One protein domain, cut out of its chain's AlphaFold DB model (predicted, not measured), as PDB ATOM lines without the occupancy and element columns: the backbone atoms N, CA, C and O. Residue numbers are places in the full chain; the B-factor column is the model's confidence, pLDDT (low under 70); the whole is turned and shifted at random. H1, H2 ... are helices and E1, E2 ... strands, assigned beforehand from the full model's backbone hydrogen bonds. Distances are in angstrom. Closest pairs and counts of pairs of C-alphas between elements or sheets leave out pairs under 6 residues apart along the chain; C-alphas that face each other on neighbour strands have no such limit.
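AT A GLANCE: This is residues 136 to 207 of the 211 residues of an uncharacterized protein of Alicyclobacillus hesperidum (UniProt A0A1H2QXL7). Two separate parts open roughly as a V: a long, strongly twisted three-stranded sheet of E1, E2 and E3 with the short helix H1 at one end, and a smaller part in which helix H2 packs on the two-stranded hairpin E4 and E5. The link of residues 174 to 183 joins the two, and the loop of residues 154 to 160 lies at the other end of the longest axis. The printed part has 72 residues, with two named helices and five named strands in the order E1 E2 E3 H1 H2 E4 E5; the class is mixed, helices and strands. The sheets, in the orders E1 - E2 - E3 and E4 - E5, are both antiparallel. The whole is loose, with a radius of gyration of the C-alphas of 14.0 A, and only just flat, spanning 42 by 33 by 18 A.

IN THESE COORDINATES: The longest strand, E2, is residues 145 to 153, 26.0 A from first to last C-alpha. Its neighbours are E1, residues 137 to 142, 15.6 A, and E3, residues 161 to 167, 20.1 A. E1 begins with C-alpha 137 at (-41.796, 78.714, 6.020). H1 is residues 168 to 173, with C-alpha 168 at (-37.624, 90.013, 10.400). H2 is residues 184 to 189. E4 is residues 193 to 195 and E5 residues 201 to 203, ending with C-alpha 203 at (-35.557, 88.921, -4.230).

HOW THE PARTS SIT: E1, E2 and E3 form a meander, each strand the antiparallel neighbour of the one before. E1 and E2 are a hairpin at 150 degrees, with N 140 and O 147 within hydrogen-bond range at 2.9 A. E2 and E3 are a hairpin at 157 degrees, with N 150 and O 164 at 3.0 A. H1 is on this sheet at a height of 6.1 A, over none of its strands but only just, with 2 of its C-alphas falling on E3. The closest C-alphas of E2 and H1 are those of Trp 146 and Arg 168, 5.4 A apart. H1 and H2 are apart, and H2 is not on this sheet. The closest C-alphas of H2 and E4 are those of Met 187 and Ala 193, 5.3 A apart. E4 and E5 are a hairpin at 177 degrees, with N 202 and O 194 at 2.9 A. E4 and E5 are apart from E1, E2, E3 and H1. In H1 and H2 every O i to N i+4 pair is within hydrogen-bond range.

THE WHOLE: The two C-alphas farthest apart are those of Ala 159 and Ser 180, 43.7 A. The printed part has no cut and no long link. In the link from H1 to H2, residues 177 to 178 pair with 181 to 182, antiparallel. The mean pLDDT of the printed part is 81.8; residues 153 to 160, 177 to 181 and 205 are under 70.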
ATOM      1  N   ARG A 136     -42.554  74.758   4.622       92.75
ATOM      2  CA  ARG A 136     -42.170  74.904   6.031       92.75
ATOM      3  C   ARG A 136     -42.093  76.337   6.517       92.75
ATOM      4  O   ARG A 136     -42.035  76.535   7.720       92.75
ATOM      5  N   ILE A 137     -42.022  77.320   5.633       95.19
ATOM      6  CA  ILE A 137     -41.796  78.714   6.020       95.19
ATOM      7  C   ILE A 137     -42.938  79.545   5.454       95.19
ATOM      8  O   ILE A 137     -43.388  79.238   4.357       95.19
ATOM      9  N   SER A 138     -43.385  80.586   6.151       94.56
ATOM     10  CA  SER A 138     -44.222  81.664   5.606       94.56
ATOM     11  C   SER A 138     -43.831  83.003   6.220       94.56
ATOM     12  O   SER A 138     -43.309  83.059   7.332       94.56
ATOM     13  N   TRP A 139     -44.045  84.084   5.473       94.44
ATOM     14  CA  TRP A 139     -43.840  85.449   5.951       94.44
ATOM     15  C   TRP A 139     -45.192  86.141   6.078       94.44
ATOM     16  O   TRP A 139     -46.031  86.024   5.185       94.44
ATOM     17  N   PHE A 140     -45.412  86.847   7.183       93.12
ATOM     18  CA  PHE A 140     -46.683  87.504   7.476       93.12
ATOM     19  C   PHE A 140     -46.475  88.826   8.218       93.12
ATOM     20  O   PHE A 140     -45.486  89.008   8.929       93.12
ATOM     21  N   TRP A 141     -47.409  89.758   8.032       91.75
ATOM     22  CA  TRP A 141     -47.397  91.053   8.707       91.75
ATOM     23  C   TRP A 141     -48.212  90.983  10.003       91.75
ATOM     24  O   TRP A 141     -49.385  90.591  10.002       91.75
ATOM     25  N   HIS A 142     -47.600  91.372  11.117       91.19
ATOM     26  CA  HIS A 142     -48.233  91.411  12.429       91.19
ATOM     27  C   HIS A 142     -47.650  92.568  13.244       91.19
ATOM     28  O   HIS A 142     -46.436  92.737  13.282       91.19
ATOM     29  N   GLU A 143     -48.524  93.381  13.844       89.50
ATOM     30  CA  GLU A 143     -48.141  94.516  14.701       89.50
ATOM     31  C   GLU A 143     -47.062  95.434  14.112       89.50
ATOM     32  O   GLU A 143     -46.064  95.768  14.741       89.50
ATOM     33  N   ASN A 144     -47.277  95.867  12.868       88.19
ATOM     34  CA  ASN A 144     -46.364  96.750  12.137       88.19
ATOM     35  C   ASN A 144     -44.959  96.167  11.890       88.19
ATOM     36  O   ASN A 144     -44.018  96.913  11.627       88.19
ATOM     37  N   ALA A 145     -44.819  94.842  11.942       90.31
ATOM     38  CA  ALA A 145     -43.579  94.155  11.632       90.31
ATOM     39  C   ALA A 145     -43.812  92.913  10.763       90.31
ATOM     40  O   ALA A 145     -44.855  92.255  10.811       90.31
ATOM     41  N   TRP A 146     -42.796  92.568   9.971       92.75
ATOM     42  CA  TRP A 146     -42.732  91.285   9.278       92.75
ATOM     43  C   TRP A 146     -42.231  90.201  10.226       92.75
ATOM     44  O   TRP A 146     -41.200  90.364  10.883       92.75
ATOM     45  N   TRP A 147     -42.927  89.072  10.221       95.06
ATOM     46  CA  TRP A 147     -42.586  87.875  10.971       95.06
ATOM     47  C   TRP A 147     -42.415  86.697  10.026       95.06
ATOM     48  O   TRP A 147     -43.163  86.539   9.058       95.06
ATOM     49  N   GLN A 148     -41.433  85.860  10.329       95.69
ATOM     50  CA  GLN A 148     -41.243  84.576   9.688       95.69
ATOM     51  C   GLN A 148     -41.803  83.490  10.596       95.69
ATOM     52  O   GLN A 148     -41.371  83.331  11.735       95.69
ATOM     53  N   PHE A 149     -42.730  82.710  10.068       96.56
ATOM     54  CA  PHE A 149     -43.119  81.434  10.635       96.56
ATOM     55  C   PHE A 149     -42.275  80.330  10.010       96.56
ATOM     56  O   PHE A 149     -42.107  80.299   8.789       96.56
ATOM     57  N   ARG A 150     -41.765  79.410  10.831       95.38
ATOM     58  CA  ARG A 150     -41.014  78.242  10.369       95.38
ATOM     59  C   ARG A 150     -41.430  76.999  11.138       95.38
ATOM     60  O   ARG A 150     -41.345  76.970  12.358       95.38
ATOM     61  N   VAL A 151     -41.799  75.949  10.413       92.31
ATOM     62  CA  VAL A 151     -42.033  74.601  10.937       92.31
ATOM     63  C   VAL A 151     -40.738  73.800  10.857       92.31
ATOM     64  O   VAL A 151     -40.134  73.684   9.788       92.31
ATOM     65  N   ARG A 152     -40.329  73.211  11.978       85.06
ATOM     66  CA  ARG A 152     -39.201  72.284  12.073       85.06
ATOM     67  C   ARG A 152     -39.726  70.859  12.227       85.06
ATOM     68  O   ARG A 152     -40.593  70.590  13.062       85.06
ATOM     69  N   ASP A 153     -39.170  69.951  11.430       68.06
ATOM     70  CA  ASP A 153     -39.377  68.518  11.621       68.06
ATOM     71  C   ASP A 153     -38.676  68.105  12.917       68.06
ATOM     72  O   ASP A 153     -37.448  68.164  13.008       68.06
ATOM     73  N   SER A 154     -39.444  67.709  13.929       55.91
ATOM     74  CA  SER A 154     -38.884  66.997  15.073       55.91
ATOM     75  C   SER A 154     -39.202  65.521  14.855       55.91
ATOM     76  O   SER A 154     -40.357  65.106  14.803       55.91
ATOM     77  N   GLY A 155     -38.164  64.756  14.524       50.00
ATOM     78  CA  GLY A 155     -38.318  63.424  13.958       50.00
ATOM     79  C   GLY A 155     -39.159  62.450  14.797       50.00
ATOM     80  O   GLY A 155     -39.198  62.500  16.024       50.00
ATOM     81  N   VAL A 156     -39.707  61.471  14.071       43.12
ATOM     82  CA  VAL A 156     -40.195  60.143  14.497       43.12
ATOM     83  C   VAL A 156     -41.634  60.034  15.023       43.12
ATOM     84  O   VAL A 156     -42.108  58.916  15.158       43.12
ATOM     85  N   ASN A 157     -42.414  61.105  15.191       48.03
ATOM     86  CA  ASN A 157     -43.873  60.960  15.344       48.03
ATOM     87  C   ASN A 157     -44.619  62.190  14.814       48.03
ATOM     88  O   ASN A 157     -44.324  63.306  15.238       48.03
ATOM     89  N   ASP A 158     -45.643  61.977  13.978       52.22
ATOM     90  CA  ASP A 158     -46.507  63.010  13.359       52.22
ATOM     91  C   ASP A 158     -47.132  64.009  14.362       52.22
ATOM     92  O   ASP A 158     -47.659  65.053  13.984       52.22
ATOM     93  N   ALA A 159     -47.060  63.718  15.664       52.88
ATOM     94  CA  ALA A 159     -47.544  64.565  16.748       52.88
ATOM     95  C   ALA A 159     -46.542  65.637  17.236       52.88
ATOM     96  O   ALA A 159     -46.924  66.484  18.043       52.88
ATOM     97  N   ALA A 160     -45.285  65.620  16.783       62.59
ATOM     98  CA  ALA A 160     -44.229  66.492  17.299       62.59
ATOM     99  C   ALA A 160     -43.780  67.560  16.284       62.59
ATOM    100  O   ALA A 160     -42.594  67.848  16.147       62.59
ATOM    101  N   LEU A 161     -44.712  68.188  15.561       76.81
ATOM    102  CA  LEU A 161     -44.362  69.419  14.852       76.81
ATOM    103  C   LEU A 161     -43.948  70.484  15.869       76.81
ATOM    104  O   LEU A 161     -44.662  70.752  16.836       76.81
ATOM    105  N   THR A 162     -42.797  71.098  15.623       86.50
ATOM    106  CA  THR A 162     -42.371  72.306  16.331       86.50
ATOM    107  C   THR A 162     -42.352  73.453  15.338       86.50
ATOM    108  O   THR A 162     -42.084  73.252  14.153       86.50
ATOM    109  N   TRP A 163     -42.664  74.658  15.792       91.19
ATOM    110  CA  TRP A 163     -42.511  75.866  14.993       91.19
ATOM    111  C   TRP A 163     -41.932  76.974  15.838       91.19
ATOM    112  O   TRP A 163     -41.985  76.956  17.068       91.19
ATOM    113  N   GLU A 164     -41.411  77.955  15.127       93.56
ATOM    114  CA  GLU A 164     -40.939  79.207  15.672       93.56
ATOM    115  C   GLU A 164     -41.517  80.367  14.866       93.56
ATOM    116  O   GLU A 164     -41.838  80.236  13.679       93.56
ATOM    117  N   MET A 165     -41.645  81.502  15.543       94.62
ATOM    118  CA  MET A 165     -41.939  82.790  14.937       94.62
ATOM    119  C   MET A 165     -40.756  83.692  15.227       94.62
ATOM    120  O   MET A 165     -40.436  83.929  16.389       94.62
ATOM    121  N   ARG A 166     -40.099  84.162  14.172       94.50
ATOM    122  CA  ARG A 166     -38.936  85.037  14.273       94.50
ATOM    123  C   ARG A 166     -39.287  86.384  13.656       94.50
ATOM    124  O   ARG A 166     -39.790  86.402  12.528       94.50
ATOM    125  N   PRO A 167     -39.049  87.514  14.334       93.38
ATOM    126  CA  PRO A 167     -39.206  88.810  13.700       93.38
ATOM    127  C   PRO A 167     -38.179  88.950  12.571       93.38
ATOM    128  O   PRO A 167     -37.075  88.401  12.630       93.38
ATOM    129  N   ARG A 168     -38.512  89.733  11.542       91.06
ATOM    130  CA  ARG A 168     -37.624  90.013  10.400       91.06
ATOM    131  C   ARG A 168     -36.218  90.422  10.834       91.06
ATOM    132  O   ARG A 168     -35.248  89.993  10.221       91.06
ATOM    133  N   THR A 169     -36.104  91.239  11.878       89.44
ATOM    134  CA  THR A 169     -34.821  91.720  12.407       89.44
ATOM    135  C   THR A 169     -33.915  90.592  12.890       89.44
ATOM    136  O   THR A 169     -32.712  90.664  12.674       89.44
ATOM    137  N   GLU A 170     -34.476  89.549  13.503       92.25
ATOM    138  CA  GLU A 170     -33.721  88.378  13.959       92.25
ATOM    139  C   GLU A 170     -33.225  87.558  12.767       92.25
ATOM    140  O   GLU A 170     -32.041  87.250  12.679       92.25
ATOM    141  N   VAL A 171     -34.101  87.296  11.791       90.94
ATOM    142  CA  VAL A 171     -33.720  86.563  10.576       90.94
ATOM    143  C   VAL A 171     -32.620  87.311   9.818       90.94
ATOM    144  O   VAL A 171     -31.611  86.722   9.453       90.94
ATOM    145  N   LEU A 172     -32.764  88.625   9.624       86.88
ATOM    146  CA  LEU A 172     -31.755  89.435   8.935       86.88
ATOM    147  C   LEU A 172     -30.452  89.604   9.738       86.88
ATOM    148  O   LEU A 172     -29.427  89.916   9.138       86.88
ATOM    149  N   ALA A 173     -30.445  89.382  11.055       86.69
ATOM    150  CA  ALA A 173     -29.213  89.399  11.849       86.69
ATOM    151  C   ALA A 173     -28.320  88.173  11.575       86.69
ATOM    152  O   ALA A 173     -27.100  88.259  11.707       86.69
ATOM    153  N   GLU A 174     -28.905  87.051  11.146       84.38
ATOM    154  CA  GLU A 174     -28.183  85.838  10.725       84.38
ATOM    155  C   GLU A 174     -27.660  85.923   9.278       84.38
ATOM    156  O   GLU A 174     -27.026  84.989   8.773       84.38
ATOM    157  N   MET A 175     -27.938  87.034   8.592       79.50
ATOM    158  CA  MET A 175     -27.627  87.227   7.186       79.50
ATOM    159  C   MET A 175     -26.125  87.179   6.916       79.50
ATOM    160  O   MET A 175     -25.318  87.877   7.533       79.50
ATOM    161  N   ARG A 176     -25.752  86.398   5.902       74.19
ATOM    162  CA  ARG A 176     -24.376  86.301   5.417       74.19
ATOM    163  C   ARG A 176     -24.174  87.267   4.255       74.19
ATOM    164  O   ARG A 176     -24.916  87.234   3.275       74.19
ATOM    165  N   GLN A 177     -23.171  88.133   4.365       69.75
ATOM    166  CA  GLN A 177     -22.726  88.971   3.253       69.75
ATOM    167  C   GLN A 177     -21.650  88.235   2.453       69.75
ATOM    168  O   GLN A 177     -20.711  87.685   3.030       69.75
ATOM    169  N   VAL A 178     -21.775  88.247   1.125       68.69
ATOM    170  CA  VAL A 178     -20.764  87.704   0.209       68.69
ATOM    171  C   VAL A 178     -20.366  88.816  -0.755       68.69
ATOM    172  O   VAL A 178     -21.130  89.208  -1.636       68.69
ATOM    173  N   GLY A 179     -19.160  89.359  -0.574       68.56
ATOM    174  CA  GLY A 179     -18.673  90.482  -1.377       68.56
ATOM    175  C   GLY A 179     -19.542  91.732  -1.209       68.56
ATOM    176  O   GLY A 179     -19.718  92.218  -0.096       68.56
ATOM    177  N   SER A 180     -20.072  92.264  -2.315       56.34
ATOM    178  CA  SER A 180     -20.902  93.480  -2.339       56.34
ATOM    179  C   SER A 180     -22.413  93.212  -2.281       56.34
ATOM    180  O   SER A 180     -23.192  94.119  -2.564       56.34
ATOM    181  N   GLY A 181     -22.843  91.981  -1.989       69.06
ATOM    182  CA  GLY A 181     -24.250  91.590  -2.046       69.06
ATOM    183  C   GLY A 181     -24.664  90.560  -0.998       69.06
ATOM    184  O   GLY A 181     -23.894  90.170  -0.115       69.06
ATOM    185  N   TYR A 182     -25.922  90.142  -1.107       73.38
ATOM    186  CA  TYR A 182     -26.530  89.123  -0.260       73.38
ATOM    187  C   TYR A 182     -26.187  87.713  -0.753       73.38
ATOM    188  O   TYR A 182     -26.124  87.469  -1.959       73.38
ATOM    189  N   ASP A 183     -26.013  86.775   0.180       85.00
ATOM    190  CA  ASP A 183     -25.948  85.347  -0.131       85.00
ATOM    191  C   ASP A 183     -27.322  84.851  -0.628       85.00
ATOM    192  O   ASP A 183     -28.268  84.702   0.148       85.00
ATOM    193  N   VAL A 184     -27.438  84.613  -1.939       82.94
ATOM    194  CA  VAL A 184     -28.685  84.182  -2.595       82.94
ATOM    195  C   VAL A 184     -29.148  82.811  -2.099       82.94
ATOM    196  O   VAL A 184     -30.354  82.583  -2.000       82.94
ATOM    197  N   GLU A 185     -28.226  81.910  -1.745       84.81
ATOM    198  CA  GLU A 185     -28.579  80.589  -1.209       84.81
ATOM    199  C   GLU A 185     -29.254  80.731   0.151       84.81
ATOM    200  O   GLU A 185     -30.310  80.145   0.404       84.81
ATOM    201  N   TRP A 186     -28.683  81.577   1.008       88.25
ATOM    202  CA  TRP A 186     -29.277  81.901   2.297       88.25
ATOM    203  C   TRP A 186     -30.632  82.603   2.136       88.25
ATOM    204  O   TRP A 186     -31.608  82.203   2.771       88.25
ATOM    205  N   MET A 187     -30.744  83.589   1.237       88.00
ATOM    206  CA  MET A 187     -32.019  84.267   0.971       88.00
ATOM    207  C   MET A 187     -33.093  83.294   0.478       88.00
ATOM    208  O   MET A 187     -34.247  83.380   0.899       88.00
ATOM    209  N   HIS A 188     -32.736  82.364  -0.409       87.56
ATOM    210  CA  HIS A 188     -33.655  81.335  -0.889       87.56
ATOM    211  C   HIS A 188     -34.099  80.420   0.258       87.56
ATOM    212  O   HIS A 188     -35.304  80.205   0.426       87.56
ATOM    213  N   ALA A 189     -33.164  79.951   1.093       89.00
ATOM    214  CA  ALA A 189     -33.444  79.110   2.260       89.00
ATOM    215  C   ALA A 189     -34.345  79.803   3.304       89.00
ATOM    216  O   ALA A 189     -35.216  79.167   3.899       89.00
ATOM    217  N   GLU A 190     -34.201  81.117   3.482       91.50
ATOM    218  CA  GLU A 190     -35.017  81.936   4.390       91.50
ATOM    219  C   GLU A 190     -36.320  82.464   3.756       91.50
ATOM    220  O   GLU A 190     -37.066  83.228   4.378       91.50
ATOM    221  N   ARG A 191     -36.634  82.051   2.519       90.44
ATOM    222  CA  ARG A 191     -37.771  82.554   1.721       90.44
ATOM    223  C   ARG A 191     -37.796  84.082   1.575       90.44
ATOM    224  O   ARG A 191     -38.861  84.687   1.554       90.44
ATOM    225  N   LEU A 192     -36.626  84.690   1.433       88.00
ATOM    226  CA  LEU A 192     -36.434  86.097   1.063       88.00
ATOM    227  C   LEU A 192     -36.208  86.272  -0.448       88.00
ATOM    228  O   LEU A 192     -36.285  87.384  -0.970       88.00
ATOM    229  N   ALA A 193     -35.940  85.172  -1.152       86.44
ATOM    230  CA  ALA A 193     -35.880  85.109  -2.602       86.44
ATOM    231  C   ALA A 193     -36.461  83.784  -3.118       86.44
ATOM    232  O   ALA A 193     -36.576  82.797  -2.380       86.44
ATOM    233  N   VAL A 194     -36.797  83.769  -4.405       83.62
ATOM    234  CA  VAL A 194     -36.962  82.546  -5.193       83.62
ATOM    235  C   VAL A 194     -35.815  82.443  -6.189       83.62
ATOM    236  O   VAL A 194     -35.539  83.405  -6.904       83.62
ATOM    237  N   ARG A 195     -35.157  81.284  -6.224       84.62
ATOM    238  CA  ARG A 195     -34.149  80.917  -7.222       84.62
ATOM    239  C   ARG A 195     -34.753  79.951  -8.239       84.62
ATOM    240  O   ARG A 195     -35.418  78.993  -7.848       84.62
ATOM    241  N   PHE A 196     -34.493  80.182  -9.518       82.56
ATOM    242  CA  PHE A 196     -34.925  79.315 -10.614       82.56
ATOM    243  C   PHE A 196     -33.779  78.413 -11.091       82.56
ATOM    244  O   PHE A 196     -32.602  78.688 -10.847       82.56
ATOM    245  N   ASP A 197     -34.117  77.335 -11.801       77.44
ATOM    246  CA  ASP A 197     -33.145  76.341 -12.285       77.44
ATOM    247  C   ASP A 197     -32.095  76.932 -13.241       77.44
ATOM    248  O   ASP A 197     -30.980  76.423 -13.340       77.44
ATOM    249  N   ASN A 198     -32.428  78.026 -13.929       77.12
ATOM    250  CA  ASN A 198     -31.522  78.746 -14.825       77.12
ATOM    251  C   ASN A 198     -30.541  79.688 -14.093       77.12
ATOM    252  O   ASN A 198     -29.749  80.361 -14.748       77.12
ATOM    253  N   GLY A 199     -30.590  79.746 -12.757       80.44
ATOM    254  CA  GLY A 199     -29.745  80.603 -11.924       80.44
ATOM    255  C   GLY A 199     -30.278  82.024 -11.716       80.44
ATOM    256  O   GLY A 199     -29.702  82.766 -10.921       80.44
ATOM    257  N   GLU A 200     -31.374  82.410 -12.375       83.88
ATOM    258  CA  GLU A 200     -32.048  83.678 -12.092       83.88
ATOM    259  C   GLU A 200     -32.720  83.631 -10.715       83.88
ATOM    260  O   GLU A 200     -33.101  82.568 -10.215       83.88
ATOM    261  N   TYR A 201     -32.877  84.797 -10.089       83.19
ATOM    262  CA  TYR A 201     -33.576  84.909  -8.817       83.19
ATOM    263  C   TYR A 201     -34.401  86.191  -8.737       83.19
ATOM    264  O   TYR A 201     -34.054  87.215  -9.326       83.19
ATOM    265  N   ILE A 202     -35.488  86.133  -7.968       84.44
ATOM    266  CA  ILE A 202     -36.294  87.299  -7.595       84.44
ATOM    267  C   ILE A 202     -36.200  87.447  -6.081       84.44
ATOM    268  O   ILE A 202     -36.711  86.611  -5.335       84.44
ATOM    269  N   ALA A 203     -35.537  88.511  -5.629       83.06
ATOM    270  CA  ALA A 203     -35.557  88.921  -4.230       83.06
ATOM    271  C   ALA A 203     -36.876  89.639  -3.911       83.06
ATOM    272  O   ALA A 203     -37.317  90.513  -4.661       83.06
ATOM    273  N   TYR A 204     -37.492  89.306  -2.779       78.75
ATOM    274  CA  TYR A 204     -38.730  89.941  -2.338       78.75
ATOM    275  C   TYR A 204     -38.429  91.326  -1.762       78.75
ATOM    276  O   TYR A 204     -38.109  91.475  -0.583       78.75
ATOM    277  N   ARG A 205     -38.530  92.359  -2.607       69.75
ATOM    278  CA  ARG A 205     -38.233  93.753  -2.223       69.75
ATOM    279  C   ARG A 205     -39.046  94.223  -1.013       69.75
ATOM    280  O   ARG A 205     -38.490  94.849  -0.120       69.75
ATOM    281  N   TRP A 206     -40.311  93.810  -0.922       70.06
ATOM    282  CA  TRP A 206     -41.208  94.122   0.198       70.06
ATOM    283  C   TRP A 206     -40.792  93.497   1.546       70.06
ATOM    284  O   TRP A 206     -41.237  93.969   2.588       70.06
ATOM    285  N   LEU A 207     -39.929  92.470   1.550       70.56
ATOM    286  CA  LEU A 207     -39.291  91.948   2.770       70.56
ATOM    287  C   LEU A 207     -37.923  92.585   3.037       70.56
ATOM    288  O   LEU A 207     -37.444  92.557   4.168       70.56
TER     289      LEU A 207